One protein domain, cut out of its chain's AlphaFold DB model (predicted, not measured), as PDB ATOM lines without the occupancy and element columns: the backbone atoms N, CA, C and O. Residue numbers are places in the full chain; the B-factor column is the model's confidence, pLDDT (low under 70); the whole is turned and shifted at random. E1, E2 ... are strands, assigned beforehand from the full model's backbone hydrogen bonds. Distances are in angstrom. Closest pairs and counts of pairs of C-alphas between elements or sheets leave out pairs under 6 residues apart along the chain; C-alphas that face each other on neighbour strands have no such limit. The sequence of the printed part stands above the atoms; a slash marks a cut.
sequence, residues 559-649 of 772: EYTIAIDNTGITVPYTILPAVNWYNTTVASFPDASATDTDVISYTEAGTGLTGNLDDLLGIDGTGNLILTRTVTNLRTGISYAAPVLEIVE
ATOM      1  N   GLU A 559     266.434  -6.701 -14.173       85.31
ATOM      2  CA  GLU A 559     267.509  -6.524 -13.193       85.31
ATOM      3  C   GLU A 559     267.959  -5.055 -13.201       85.31
ATOM      4  O   GLU A 559     267.856  -4.371 -14.225       85.31
ATOM      5  N   TYR A 560     268.523  -4.584 -12.093       84.81
ATOM      6  CA  TYR A 560     269.038  -3.224 -11.955       84.81
ATOM      7  C   TYR A 560     270.482  -3.247 -11.457       84.81
ATOM      8  O   TYR A 560     270.813  -3.994 -10.538       84.81
ATOM      9  N   THR A 561     271.350  -2.416 -12.033       84.06
ATOM     10  CA  THR A 561     272.643  -2.086 -11.416       84.06
ATOM     11  C   THR A 561     272.456  -0.993 -10.382       84.06
ATOM     12  O   THR A 561     271.687  -0.057 -10.611       84.06
ATOM     13  N   ILE A 562     273.206  -1.095  -9.288       81.94
ATOM     14  CA  ILE A 562     273.165  -0.161  -8.165       81.94
ATOM     15  C   ILE A 562     274.390   0.749  -8.238       81.94
ATOM     16  O   ILE A 562     275.517   0.264  -8.368       81.94
ATOM     17  N   ALA A 563     274.178   2.055  -8.129       84.19
ATOM     18  CA  ALA A 563     275.248   3.029  -7.964       84.19
ATOM     19  C   ALA A 563     274.949   3.953  -6.782       84.19
ATOM     20  O   ALA A 563     273.823   4.423  -6.619       84.19
ATOM     21  N   ILE A 564     275.973   4.217  -5.971       87.25
ATOM     22  CA  ILE A 564     275.889   5.155  -4.854       87.25
ATOM     23  C   ILE A 564     276.062   6.575  -5.389       87.25
ATOM     24  O   ILE A 564     277.070   6.887  -6.029       87.25
ATOM     25  N   ASP A 565     275.091   7.432  -5.101       90.12
ATOM     26  CA  ASP A 565     275.151   8.863  -5.350       90.12
ATOM     27  C   ASP A 565     275.440   9.602  -4.039       90.12
ATOM     28  O   ASP A 565     274.580   9.776  -3.179       90.12
ATOM     29  N   ASN A 566     276.686  10.044  -3.897       92.88
ATOM     30  CA  ASN A 566     277.154  10.803  -2.740       92.88
ATOM     31  C   ASN A 566     277.003  12.328  -2.926       92.88
ATOM     32  O   ASN A 566     277.458  13.095  -2.079       92.88
ATOM     33  N   THR A 567     276.406  12.811  -4.027       92.62
ATOM     34  CA  THR A 567     276.342  14.259  -4.321       92.62
ATOM     35  C   THR A 567     275.433  15.043  -3.370       92.62
ATOM     36  O   THR A 567     275.604  16.255  -3.237       92.62
ATOM     37  N   GLY A 568     274.503  14.362  -2.694       90.50
ATOM     38  CA  GLY A 568     273.605  14.937  -1.692       90.50
ATOM     39  C   GLY A 568     274.162  14.972  -0.266       90.50
ATOM     40  O   GLY A 568     273.490  15.501   0.618       90.50
ATOM     41  N   ILE A 569     275.368  14.438  -0.023       91.69
ATOM     42  CA  ILE A 569     275.932  14.363   1.327       91.69
ATOM     43  C   ILE A 569     276.218  15.767   1.862       91.69
ATOM     44  O   ILE A 569     277.078  16.483   1.346       91.69
ATOM     45  N   THR A 570     275.516  16.148   2.933       88.81
ATOM     46  CA  THR A 570     275.740  17.433   3.624       88.81
ATOM     47  C   THR A 570     276.548  17.270   4.906       88.81
ATOM     48  O   THR A 570     277.291  18.178   5.284       88.81
ATOM     49  N   VAL A 571     276.456  16.096   5.535       90.00
ATOM     50  CA  VAL A 571     277.267  15.675   6.678       90.00
ATOM     51  C   VAL A 571     277.947  14.357   6.300       90.00
ATOM     52  O   VAL A 571     277.238  13.386   6.042       90.00
ATOM     53  N   PRO A 572     279.291  14.293   6.244       90.62
ATOM     54  CA  PRO A 572     279.998  13.059   5.908       90.62
ATOM     55  C   PRO A 572     279.659  11.925   6.879       90.62
ATOM     56  O   PRO A 572     279.601  12.149   8.089       90.62
ATOM     57  N   TYR A 573     279.487  10.708   6.364       91.06
ATOM     58  CA  TYR A 573     279.200   9.544   7.194       91.06
ATOM     59  C   TYR A 573     280.393   9.173   8.069       91.06
ATOM     60  O   TYR A 573     281.551   9.155   7.635       91.06
ATOM     61  N   THR A 574     280.082   8.855   9.318       89.81
ATOM     62  CA  THR A 574     281.006   8.226  10.267       89.81
ATOM     63  C   THR A 574     280.493   6.872  10.713       89.81
ATOM     64  O   THR A 574     281.301   5.991  10.972       89.81
ATOM     65  N   ILE A 575     279.170   6.713  10.762       88.88
ATOM     66  CA  ILE A 575     278.471   5.477  11.101       88.88
ATOM     67  C   ILE A 575     277.780   4.995   9.833       88.88
ATOM     68  O   ILE A 575     277.279   5.808   9.053       88.88
ATOM     69  N   LEU A 576     277.793   3.687   9.593       88.44
ATOM     70  CA  LEU A 576     277.111   3.130   8.432       88.44
ATOM     71  C   LEU A 576     275.592   3.307   8.617       88.44
ATOM     72  O   LEU A 576     275.083   2.914   9.669       88.44
ATOM     73  N   PRO A 577     274.865   3.899   7.653       87.75
ATOM     74  CA  PRO A 577     273.412   3.927   7.719       87.75
ATOM     75  C   PRO A 577     272.859   2.512   7.555       87.75
ATOM     76  O   PRO A 577     273.475   1.672   6.894       87.75
ATOM     77  N   ALA A 578     271.677   2.268   8.113       84.50
ATOM     78  CA  ALA A 578     270.938   1.054   7.794       84.50
ATOM     79  C   ALA A 578     270.216   1.245   6.458       84.50
ATOM     80  O   ALA A 578     269.677   2.323   6.186       84.50
ATOM     81  N   VAL A 579     270.204   0.209   5.620       79.19
ATOM     82  CA  VAL A 579     269.563   0.270   4.309       79.19
ATOM     83  C   VAL A 579     268.415  -0.724   4.242       79.19
ATOM     84  O   VAL A 579     268.604  -1.931   4.137       79.19
ATOM     85  N   ASN A 580     267.200  -0.183   4.247       74.69
ATOM     86  CA  ASN A 580     265.983  -0.949   4.028       74.69
ATOM     87  C   ASN A 580     265.578  -0.829   2.568       74.69
ATOM     88  O   ASN A 580     265.717   0.226   1.950       74.69
ATOM     89  N   TRP A 581     265.051  -1.894   1.990       72.94
ATOM     90  CA  TRP A 581     264.765  -1.907   0.569       72.94
ATOM     91  C   TRP A 581     263.565  -2.803   0.265       72.94
ATOM     92  O   TRP A 581     263.309  -3.785   0.956       72.94
ATOM     93  N   TYR A 582     262.805  -2.422  -0.756       67.38
ATOM     94  CA  TYR A 582     261.510  -2.994  -1.091       67.38
ATOM     95  C   TYR A 582     261.490  -3.356  -2.573       67.38
ATOM     96  O   TYR A 582     261.686  -2.503  -3.447       67.38
ATOM     97  N   ASN A 583     261.246  -4.634  -2.854       63.69
ATOM     98  CA  ASN A 583     261.145  -5.162  -4.207       63.69
ATOM     99  C   ASN A 583     259.725  -5.676  -4.480       63.69
ATOM    100  O   ASN A 583     259.203  -6.516  -3.755       63.69
ATOM    101  N   THR A 584     259.120  -5.223  -5.577       61.72
ATOM    102  CA  THR A 584     257.895  -5.809  -6.125       61.72
ATOM    103  C   THR A 584     258.234  -7.011  -7.012       61.72
ATOM    104  O   THR A 584     258.516  -6.859  -8.205       61.72
ATOM    105  N   THR A 585     258.216  -8.213  -6.434       57.53
ATOM    106  CA  THR A 585     258.490  -9.474  -7.150       57.53
ATOM    107  C   THR A 585     257.243 -10.143  -7.732       57.53
ATOM    108  O   THR A 585     257.391 -11.067  -8.526       57.53
ATOM    109  N   VAL A 586     256.027  -9.682  -7.392       55.34
ATOM    110  CA  VAL A 586     254.738 -10.179  -7.921       55.34
ATOM    111  C   VAL A 586     253.699  -9.043  -7.893       55.34
ATOM    112  O   VAL A 586     253.548  -8.406  -6.854       55.34
ATOM    113  N   ALA A 587     252.982  -8.768  -8.995       51.12
ATOM    114  CA  ALA A 587     251.971  -7.697  -9.038       51.12
ATOM    115  C   ALA A 587     250.568  -8.134  -8.556       51.12
ATOM    116  O   ALA A 587     249.712  -7.291  -8.296       51.12
ATOM    117  N   SER A 588     250.316  -9.438  -8.406       45.34
ATOM    118  CA  SER A 588     248.965 -10.011  -8.292       45.34
ATOM    119  C   SER A 588     248.382 -10.170  -6.875       45.34
ATOM    120  O   SER A 588     247.393 -10.882  -6.705       45.34
ATOM    121  N   PHE A 589     248.877  -9.454  -5.858       41.81
ATOM    122  CA  PHE A 589     248.151  -9.321  -4.583       41.81
ATOM    123  C   PHE A 589     248.078  -7.859  -4.111       41.81
ATOM    124  O   PHE A 589     249.110  -7.275  -3.792       41.81
ATOM    125  N   PRO A 590     246.873  -7.262  -3.990       40.94
ATOM    126  CA  PRO A 590     246.687  -5.924  -3.428       40.94
ATOM    127  C   PRO A 590     246.788  -5.893  -1.891       40.94
ATOM    128  O   PRO A 590     246.421  -4.892  -1.278       40.94
ATOM    129  N   ASP A 591     247.282  -6.959  -1.252       38.03
ATOM    130  CA  ASP A 591     247.604  -6.937   0.174       38.03
ATOM    131  C   ASP A 591     249.041  -6.438   0.358       38.03
ATOM    132  O   ASP A 591     250.016  -7.187   0.453       38.03
ATOM    133  N   ALA A 592     249.153  -5.113   0.328       40.44
ATOM    134  CA  ALA A 592     250.332  -4.368   0.720       40.44
ATOM    135  C   ALA A 592     250.612  -4.584   2.219       40.44
ATOM    136  O   ALA A 592     250.281  -3.741   3.049       40.44
ATOM    137  N   SER A 593     251.207  -5.722   2.575       36.97
ATOM    138  CA  SER A 593     251.791  -5.928   3.907       36.97
ATOM    139  C   SER A 593     252.905  -6.977   3.982       36.97
ATOM    140  O   SER A 593     253.455  -7.193   5.061       36.97
ATOM    141  N   ALA A 594     253.337  -7.575   2.865       39.44
ATOM    142  CA  ALA A 594     254.587  -8.330   2.852       39.44
ATOM    143  C   ALA A 594     255.773  -7.351   2.856       39.44
ATOM    144  O   ALA A 594     256.362  -7.039   1.823       39.44
ATOM    145  N   THR A 595     256.108  -6.834   4.039       38.34
ATOM    146  CA  THR A 595     257.450  -6.338   4.341       38.34
ATOM    147  C   THR A 595     258.393  -7.536   4.291       38.34
ATOM    148  O   THR A 595     258.722  -8.116   5.324       38.34
ATOM    149  N   ASP A 596     258.759  -7.968   3.086       41.16
ATOM    150  CA  ASP A 596     259.867  -8.897   2.912       41.16
ATOM    151  C   ASP A 596     261.143  -8.075   3.100       41.16
ATOM    152  O   ASP A 596     261.684  -7.476   2.172       41.16
ATOM    153  N   THR A 597     261.527  -7.915   4.366       39.06
ATOM    154  CA  THR A 597     262.714  -7.166   4.791       39.06
ATOM    155  C   THR A 597     264.013  -7.884   4.429       39.06
ATOM    156  O   THR A 597     265.082  -7.356   4.716       39.06
ATOM    157  N   ASP A 598     263.944  -9.062   3.803       40.91
ATOM    158  CA  ASP A 598     265.088  -9.940   3.630       40.91
ATOM    159  C   ASP A 598     265.432 -10.230   2.155       40.91
ATOM    160  O   ASP A 598     264.741 -10.921   1.413       40.91
ATOM    161  N   VAL A 599     266.626  -9.744   1.806       46.12
ATOM    162  CA  VAL A 599     267.590 -10.316   0.855       46.12
ATOM    163  C   VAL A 599     267.228 -10.278  -0.636       46.12
ATOM    164  O   VAL A 599     266.697 -11.229  -1.211       46.12
ATOM    165  N   ILE A 600     267.729  -9.250  -1.342       53.59
ATOM    166  CA  ILE A 600     268.157  -9.466  -2.727       53.59
ATOM    167  C   ILE A 600     269.484 -10.188  -2.674       53.59
ATOM    168  O   ILE A 600     270.507  -9.665  -2.242       53.59
ATOM    169  N   SER A 601     269.450 -11.405  -3.190       52.91
ATOM    170  CA  SER A 601     270.604 -12.056  -3.761       52.91
ATOM    171  C   SER A 601     271.112 -11.194  -4.914       52.91
ATOM    172  O   SER A 601     270.601 -11.248  -6.033       52.91
ATOM    173  N   TYR A 602     272.127 -10.370  -4.665       57.25
ATOM    174  CA  TYR A 602     272.923  -9.897  -5.786       57.25
ATOM    175  C   TYR A 602     273.700 -11.086  -6.343       57.25
ATOM    176  O   TYR A 602     274.205 -11.902  -5.581       57.25
ATOM    177  N   THR A 603     273.783 -11.207  -7.664       51.88
ATOM    178  CA  THR A 603     274.662 -12.195  -8.301       51.88
ATOM    179  C   THR A 603     275.856 -11.454  -8.869       51.88
ATOM    180  O   THR A 603     275.724 -10.682  -9.817       51.88
ATOM    181  N   GLU A 604     277.042 -11.686  -8.313       54.78
ATOM    182  CA  GLU A 604     278.269 -11.293  -8.998       54.78
ATOM    183  C   GLU A 604     278.421 -12.174 -10.248       54.78
ATOM    184  O   GLU A 604     278.417 -13.408 -10.172       54.78
ATOM    185  N   ALA A 605     278.496 -11.532 -11.419       48.78
ATOM    186  CA  ALA A 605     278.552 -12.211 -12.708       48.78
ATOM    187  C   ALA A 605     279.703 -13.236 -12.747       48.78
ATOM    188  O   ALA A 605     280.868 -12.875 -12.899       48.78
ATOM    189  N   GLY A 606     279.358 -14.522 -12.624       48.88
ATOM    190  CA  GLY A 606     280.288 -15.649 -12.711       48.88
ATOM    191  C   GLY A 606     280.664 -16.338 -11.394       48.88
ATOM    192  O   GLY A 606     281.301 -17.387 -11.471       48.88
ATOM    193  N   THR A 607     280.274 -15.826 -10.215       52.88
ATOM    194  CA  THR A 607     280.626 -16.454  -8.915       52.88
ATOM    195  C   THR A 607     279.444 -17.088  -8.179       52.88
ATOM    196  O   THR A 607     279.664 -17.965  -7.346       52.88
ATOM    197  N   GLY A 608     278.199 -16.709  -8.499       56.75
ATOM    198  CA  GLY A 608     276.988 -17.306  -7.906       56.75
ATOM    199  C   GLY A 608     276.823 -17.053  -6.401       56.75
ATOM    200  O   GLY A 608     276.027 -17.728  -5.751       56.75
ATOM    201  N   LEU A 609     277.590 -16.118  -5.836       55.00
ATOM    202  CA  LEU A 609     277.486 -15.719  -4.436       55.00
ATOM    203  C   LEU A 609     276.271 -14.813  -4.242       55.00
ATOM    204  O   LEU A 609     276.016 -13.965  -5.087       55.00
ATOM    205  N   THR A 610     275.569 -14.994  -3.124       60.12
ATOM    206  CA  THR A 610     274.418 -14.188  -2.691       60.12
ATOM    207  C   THR A 610     274.711 -13.631  -1.294       60.12
ATOM    208  O   THR A 610     275.371 -14.306  -0.501       60.12
ATOM    209  N   GLY A 611     274.297 -12.397  -1.001       61.88
ATOM    210  CA  GLY A 611     274.521 -11.740   0.294       61.88
ATOM    211  C   GLY A 611     273.733 -10.435   0.423       61.88
ATOM    212  O   GLY A 611     273.072 -10.034  -0.535       61.88
ATOM    213  N   ASN A 612     273.830  -9.766   1.574       70.00
ATOM    214  CA  ASN A 612     273.102  -8.523   1.842       70.00
ATOM    215  C   ASN A 612     273.867  -7.293   1.337       70.00
ATOM    216  O   ASN A 612     275.099  -7.287   1.300       70.00
ATOM    217  N   LEU A 613     273.141  -6.243   0.932       70.50
ATOM    218  CA  LEU A 613     273.754  -4.978   0.508       70.50
ATOM    219  C   LEU A 613     274.481  -4.294   1.674       70.50
ATOM    220  O   LEU A 613     275.543  -3.721   1.450       70.50
ATOM    221  N   ASP A 614     273.971  -4.422   2.902       71.06
ATOM    222  CA  ASP A 614     274.610  -3.898   4.117       71.06
ATOM    223  C   ASP A 614     276.032  -4.445   4.305       71.06
ATOM    224  O   ASP A 614     276.945  -3.696   4.642       71.06
ATOM    225  N   ASP A 615     276.260  -5.719   3.966       73.31
ATOM    226  CA  ASP A 615     277.589  -6.348   4.017       73.31
ATOM    227  C   ASP A 615     278.556  -5.782   2.961       73.31
ATOM    228  O   ASP A 615     279.775  -5.984   3.024       73.31
ATOM    229  N   LEU A 616     278.013  -5.118   1.940       78.06
ATOM    230  CA  LEU A 616     278.761  -4.501   0.856       78.06
ATOM    231  C   LEU A 616     278.931  -2.997   1.027       78.06
ATOM    232  O   LEU A 616     279.743  -2.427   0.301       78.06
ATOM    233  N   LEU A 617     278.214  -2.346   1.940       84.38
ATOM    234  CA  LEU A 617     278.372  -0.919   2.174       84.38
ATOM    235  C   LEU A 617     279.552  -0.657   3.110       84.38
ATOM    236  O   LEU A 617     279.870  -1.413   4.023       84.38
ATOM    237  N   GLY A 618     280.249   0.434   2.842       87.50
ATOM    238  CA  GLY A 618     281.345   0.913   3.661       87.50
ATOM    239  C   GLY A 618     281.467   2.418   3.547       87.50
ATOM    240  O   GLY A 618     280.850   3.046   2.691       87.50
ATOM    241  N   ILE A 619     282.294   2.991   4.410       89.31
ATOM    242  CA  ILE A 619     282.564   4.425   4.430       89.31
ATOM    243  C   ILE A 619     284.014   4.629   4.016       89.31
ATOM    244  O   ILE A 619     284.926   4.035   4.603       89.31
ATOM    245  N   ASP A 620     284.245   5.458   3.004       88.25
ATOM    246  CA  ASP A 620     285.604   5.789   2.592       88.25
ATOM    247  C   ASP A 620     286.280   6.793   3.543       88.25
ATOM    248  O   ASP A 620     285.688   7.343   4.473       88.25
ATOM    249  N   GLY A 621     287.560   7.076   3.297       84.06
ATOM    250  CA  GLY A 621     288.323   8.030   4.102       84.06
ATOM    251  C   GLY A 621     287.802   9.473   4.055       84.06
ATOM    252  O   GLY A 621     288.303  10.297   4.813       84.06
ATOM    253  N   THR A 622     286.818   9.797   3.212       88.25
ATOM    254  CA  THR A 622     286.191  11.125   3.095       88.25
ATOM    255  C   THR A 622     284.780  11.191   3.687       88.25
ATOM    256  O   THR A 622     284.259  12.293   3.844       88.25
ATOM    257  N   GLY A 623     284.208  10.054   4.099       87.69
ATOM    258  CA  GLY A 623     282.847   9.960   4.632       87.69
ATOM    259  C   GLY A 623     281.776   9.744   3.559       87.69
ATOM    260  O   GLY A 623     280.596   9.950   3.834       87.69
ATOM    261  N   ASN A 624     282.173   9.343   2.349       91.44
ATOM    262  CA  ASN A 624     281.238   8.897   1.321       91.44
ATOM    263  C   ASN A 624     280.882   7.428   1.539       91.44
ATOM    264  O   ASN A 624     281.737   6.633   1.951       91.44
ATOM    265  N   LEU A 625     279.657   7.057   1.172       89.94
ATOM    266  CA  LEU A 625     279.292   5.654   1.079       89.94
ATOM    267  C   LEU A 625     279.950   5.047  -0.164       89.94
ATOM    268  O   LEU A 625     279.933   5.616  -1.260       89.94
ATOM    269  N   ILE A 626     280.549   3.877   0.014       88.44
ATOM    270  CA  ILE A 626     281.185   3.094  -1.040       88.44
ATOM    271  C   ILE A 626     280.692   1.655  -0.985       88.44
ATOM    272  O   ILE A 626     280.315   1.149   0.068       88.44
ATOM    273  N   LEU A 627     280.760   0.973  -2.124       83.44
ATOM    274  CA  LEU A 627     280.678  -0.480  -2.146       83.44
ATOM    275  C   LEU A 627     282.073  -1.035  -1.829       83.44
ATOM    276  O   LEU A 627     283.024  -0.801  -2.578       83.44
ATOM    277  N   THR A 628     282.208  -1.753  -0.714       76.25
ATOM    278  CA  THR A 628     283.474  -2.316  -0.202       76.25
ATOM    279  C   THR A 628     284.096  -3.332  -1.154       76.25
ATOM    280  O   THR A 628     285.302  -3.583  -1.109       76.25
ATOM    281  N   ARG A 629     283.289  -3.892  -2.059       69.94
ATOM    282  CA  ARG A 629     283.735  -4.736  -3.162       69.94
ATOM    283  C   ARG A 629     283.505  -4.014  -4.481       69.94
ATOM    284  O   ARG A 629     282.383  -3.649  -4.817       69.94
ATOM    285  N   THR A 630     284.568  -3.866  -5.268       59.06
ATOM    286  CA  THR A 630     284.490  -3.380  -6.651       59.06
ATOM    287  C   THR A 630     283.939  -4.489  -7.547       59.06
ATOM    288  O   THR A 630     284.665  -5.103  -8.325       59.06
ATOM    289  N   VAL A 631     282.653  -4.795  -7.406       58.62
ATOM    290  CA  VAL A 631     281.986  -5.757  -8.278       58.62
ATOM    291  C   VAL A 631     281.519  -4.993  -9.510       58.62
ATOM    292  O   VAL A 631     280.563  -4.227  -9.452       58.62
ATOM    293  N   THR A 632     282.187  -5.185 -10.646       55.16
ATOM    294  CA  THR A 632     281.850  -4.506 -11.915       55.16
ATOM    295  C   THR A 632     280.425  -4.784 -12.417       55.16
ATOM    296  O   THR A 632     279.988  -4.141 -13.362       55.16
ATOM    297  N   ASN A 633     279.710  -5.738 -11.809       61.72
ATOM    298  CA  ASN A 633     278.376  -6.180 -12.204       61.72
ATOM    299  C   ASN A 633     277.501  -6.514 -10.978       61.72
ATOM    300  O   ASN A 633     276.963  -7.616 -10.905       61.72
ATOM    301  N   LEU A 634     277.382  -5.610  -9.997       70.88
ATOM    302  CA  LEU A 634     276.379  -5.768  -8.937       70.88
ATOM    303  C   LEU A 634     274.984  -5.569  -9.543       70.88
ATOM    304  O   LEU A 634     274.687  -4.492 -10.066       70.88
ATOM    305  N   ARG A 635     274.150  -6.609  -9.500       76.81
ATOM    306  CA  ARG A 635     272.791  -6.592 -10.051       76.81
ATOM    307  C   ARG A 635     271.789  -7.063  -9.021       76.81
ATOM    308  O   ARG A 635     272.082  -7.982  -8.262       76.81
ATOM    309  N   THR A 636     270.615  -6.457  -9.031       76.88
ATOM    310  CA  THR A 636     269.455  -6.950  -8.295       76.88
ATOM    311  C   THR A 636     268.942  -8.249  -8.919       76.88
ATOM    312  O   THR A 636     269.175  -8.512 -10.100       76.88
ATOM    313  N   GLY A 637     268.158  -9.020  -8.165       74.88
ATOM    314  CA  GLY A 637     267.201  -9.947  -8.768       74.88
ATOM    315  C   GLY A 637     266.199  -9.224  -9.683       74.88
ATOM    316  O   GLY A 637     266.117  -7.991  -9.701       74.88
ATOM    317  N   ILE A 638     265.432 -10.000 -10.448       79.31
ATOM    318  CA  ILE A 638     264.439  -9.464 -11.385       79.31
ATOM    319  C   ILE A 638     263.262  -8.847 -10.612       79.31
ATOM    320  O   ILE A 638     262.690  -9.489  -9.733       79.31
ATOM    321  N   SER A 639     262.896  -7.612 -10.962       81.25
ATOM    322  CA  SER A 639     261.781  -6.853 -10.383       81.25
ATOM    323  C   SER A 639     260.958  -6.143 -11.453       81.25
ATOM    324  O   SER A 639     261.508  -5.650 -12.439       81.25
ATOM    325  N   TYR A 640     259.645  -6.051 -11.242       82.38
ATOM    326  CA  TYR A 640     258.715  -5.351 -12.139       82.38
ATOM    327  C   TYR A 640     258.795  -3.824 -12.067       82.38
ATOM    328  O   TYR A 640     258.295  -3.142 -12.962       82.38
ATOM    329  N   ALA A 641     259.442  -3.284 -11.036       81.88
ATOM    330  CA  ALA A 641     259.693  -1.859 -10.869       81.88
ATOM    331  C   ALA A 641     261.134  -1.635 -10.399       81.88
ATOM    332  O   ALA A 641     261.824  -2.573  -9.999       81.88
ATOM    333  N   ALA A 642     261.615  -0.393 -10.464       81.25
ATOM    334  CA  ALA A 642     262.863  -0.064  -9.789       81.25
ATOM    335  C   ALA A 642     262.665  -0.287  -8.279       81.25
ATOM    336  O   ALA A 642     261.646   0.168  -7.751       81.25
ATOM    337  N   PRO A 643     263.593  -0.971  -7.583       76.56
ATOM    338  CA  PRO A 643     263.496  -1.134  -6.141       76.56
ATOM    339  C   PRO A 643     263.378   0.221  -5.444       76.56
ATOM    340  O   PRO A 643     264.053   1.184  -5.818       76.56
ATOM    341  N   VAL A 644     262.529   0.286  -4.422       77.00
ATOM    342  CA  VAL A 644     262.442   1.455  -3.543       77.00
ATOM    343  C   VAL A 644     263.342   1.194  -2.349       77.00
ATOM    344  O   VAL A 644     263.299   0.112  -1.771       77.00
ATOM    345  N   LEU A 645     264.167   2.166  -1.991       75.81
ATOM    346  CA  LEU A 645     265.144   2.028  -0.922       75.81
ATOM    347  C   LEU A 645     265.002   3.188   0.055       75.81
ATOM    348  O   LEU A 645     264.850   4.340  -0.351       75.81
ATOM    349  N   GLU A 646     265.050   2.860   1.337       81.56
ATOM    350  CA  GLU A 646     265.071   3.792   2.452       81.56
ATOM    351  C   GLU A 646     266.426   3.680   3.155       81.56
ATOM    352  O   GLU A 646     266.775   2.645   3.726       81.56
ATOM    353  N   ILE A 647     267.204   4.761   3.090       83.19
ATOM    354  CA  ILE A 647     268.412   4.913   3.898       83.19
ATOM    355  C   ILE A 647     267.964   5.482   5.240       83.19
ATOM    356  O   ILE A 647     267.526   6.631   5.320       83.19
ATOM    357  N   VAL A 648     268.059   4.670   6.288       87.81
ATOM    358  CA  VAL A 648     267.794   5.111   7.654       87.81
ATOM    359  C   VAL A 648     269.074   5.736   8.185       87.81
ATOM    360  O   VAL A 648     270.044   5.049   8.517       87.81
ATOM    361  N   GLU A 649     269.071   7.065   8.213       88.88
ATOM    362  CA  GLU A 649     270.231   7.842   8.625       88.88
ATOM    363  C   GLU A 649     270.573   7.578  10.100       88.88
ATOM    364  O   GLU A 649     269.681   7.585  10.957       88.88
TER     365      GLU A 649
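Overview. This is residues 559 to 649 of the 772 residues of an uncharacterized protein of Imperialibacter sp. EC-SDR9 (UniProt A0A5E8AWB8). Little regular structure: long loops join two small separate antiparallel strand pairs, E2 with E5 and the hairpin E3 and E4, while E1 pairs with no named strand. Loop residues 588 to 593 stick out. The 91 printed residues hold five strands, E1 to E5, and no named helix; the class is all strand, with 23 residues in named elements. It is only just compact, close to loose, with a radius of gyration of the C-alphas of 14.4 A and spans of 45 by 32 by 19 A.

Along the chain. E1, residues 559 to 565, begins at C-alpha 559 (267.509, -6.524, -13.193) and is 18.9 A long. E2 is residues 578 to 582, 13.6 A; E3, 617 to 619; E4, 625 to 627. E5, 644 to 648, 12.9 A, ends at C-alpha 648 (267.794, 5.111, 7.654).

Arrangement. The closest C-alphas of E1 and E4, Ile 564 and Ile 626, are 6.8 A apart. E2 and E5 are antiparallel at 161 degrees, with N 580 and O 646 at 2.9 A. In the hairpin E3 and E4, at 133 degrees, N 626 and O 618 are 2.8 A apart. E1 and E2 are apart.

Size, cuts and confidence. The farthest C-alphas, Ser 588 and Gly 621, are 45.0 A apart. The printed part has no cut. Links E1 to E2, E2 to E3 and E4 to E5 are long. pLDDT is under 70 in residues 582 to 611 and 629 to 633.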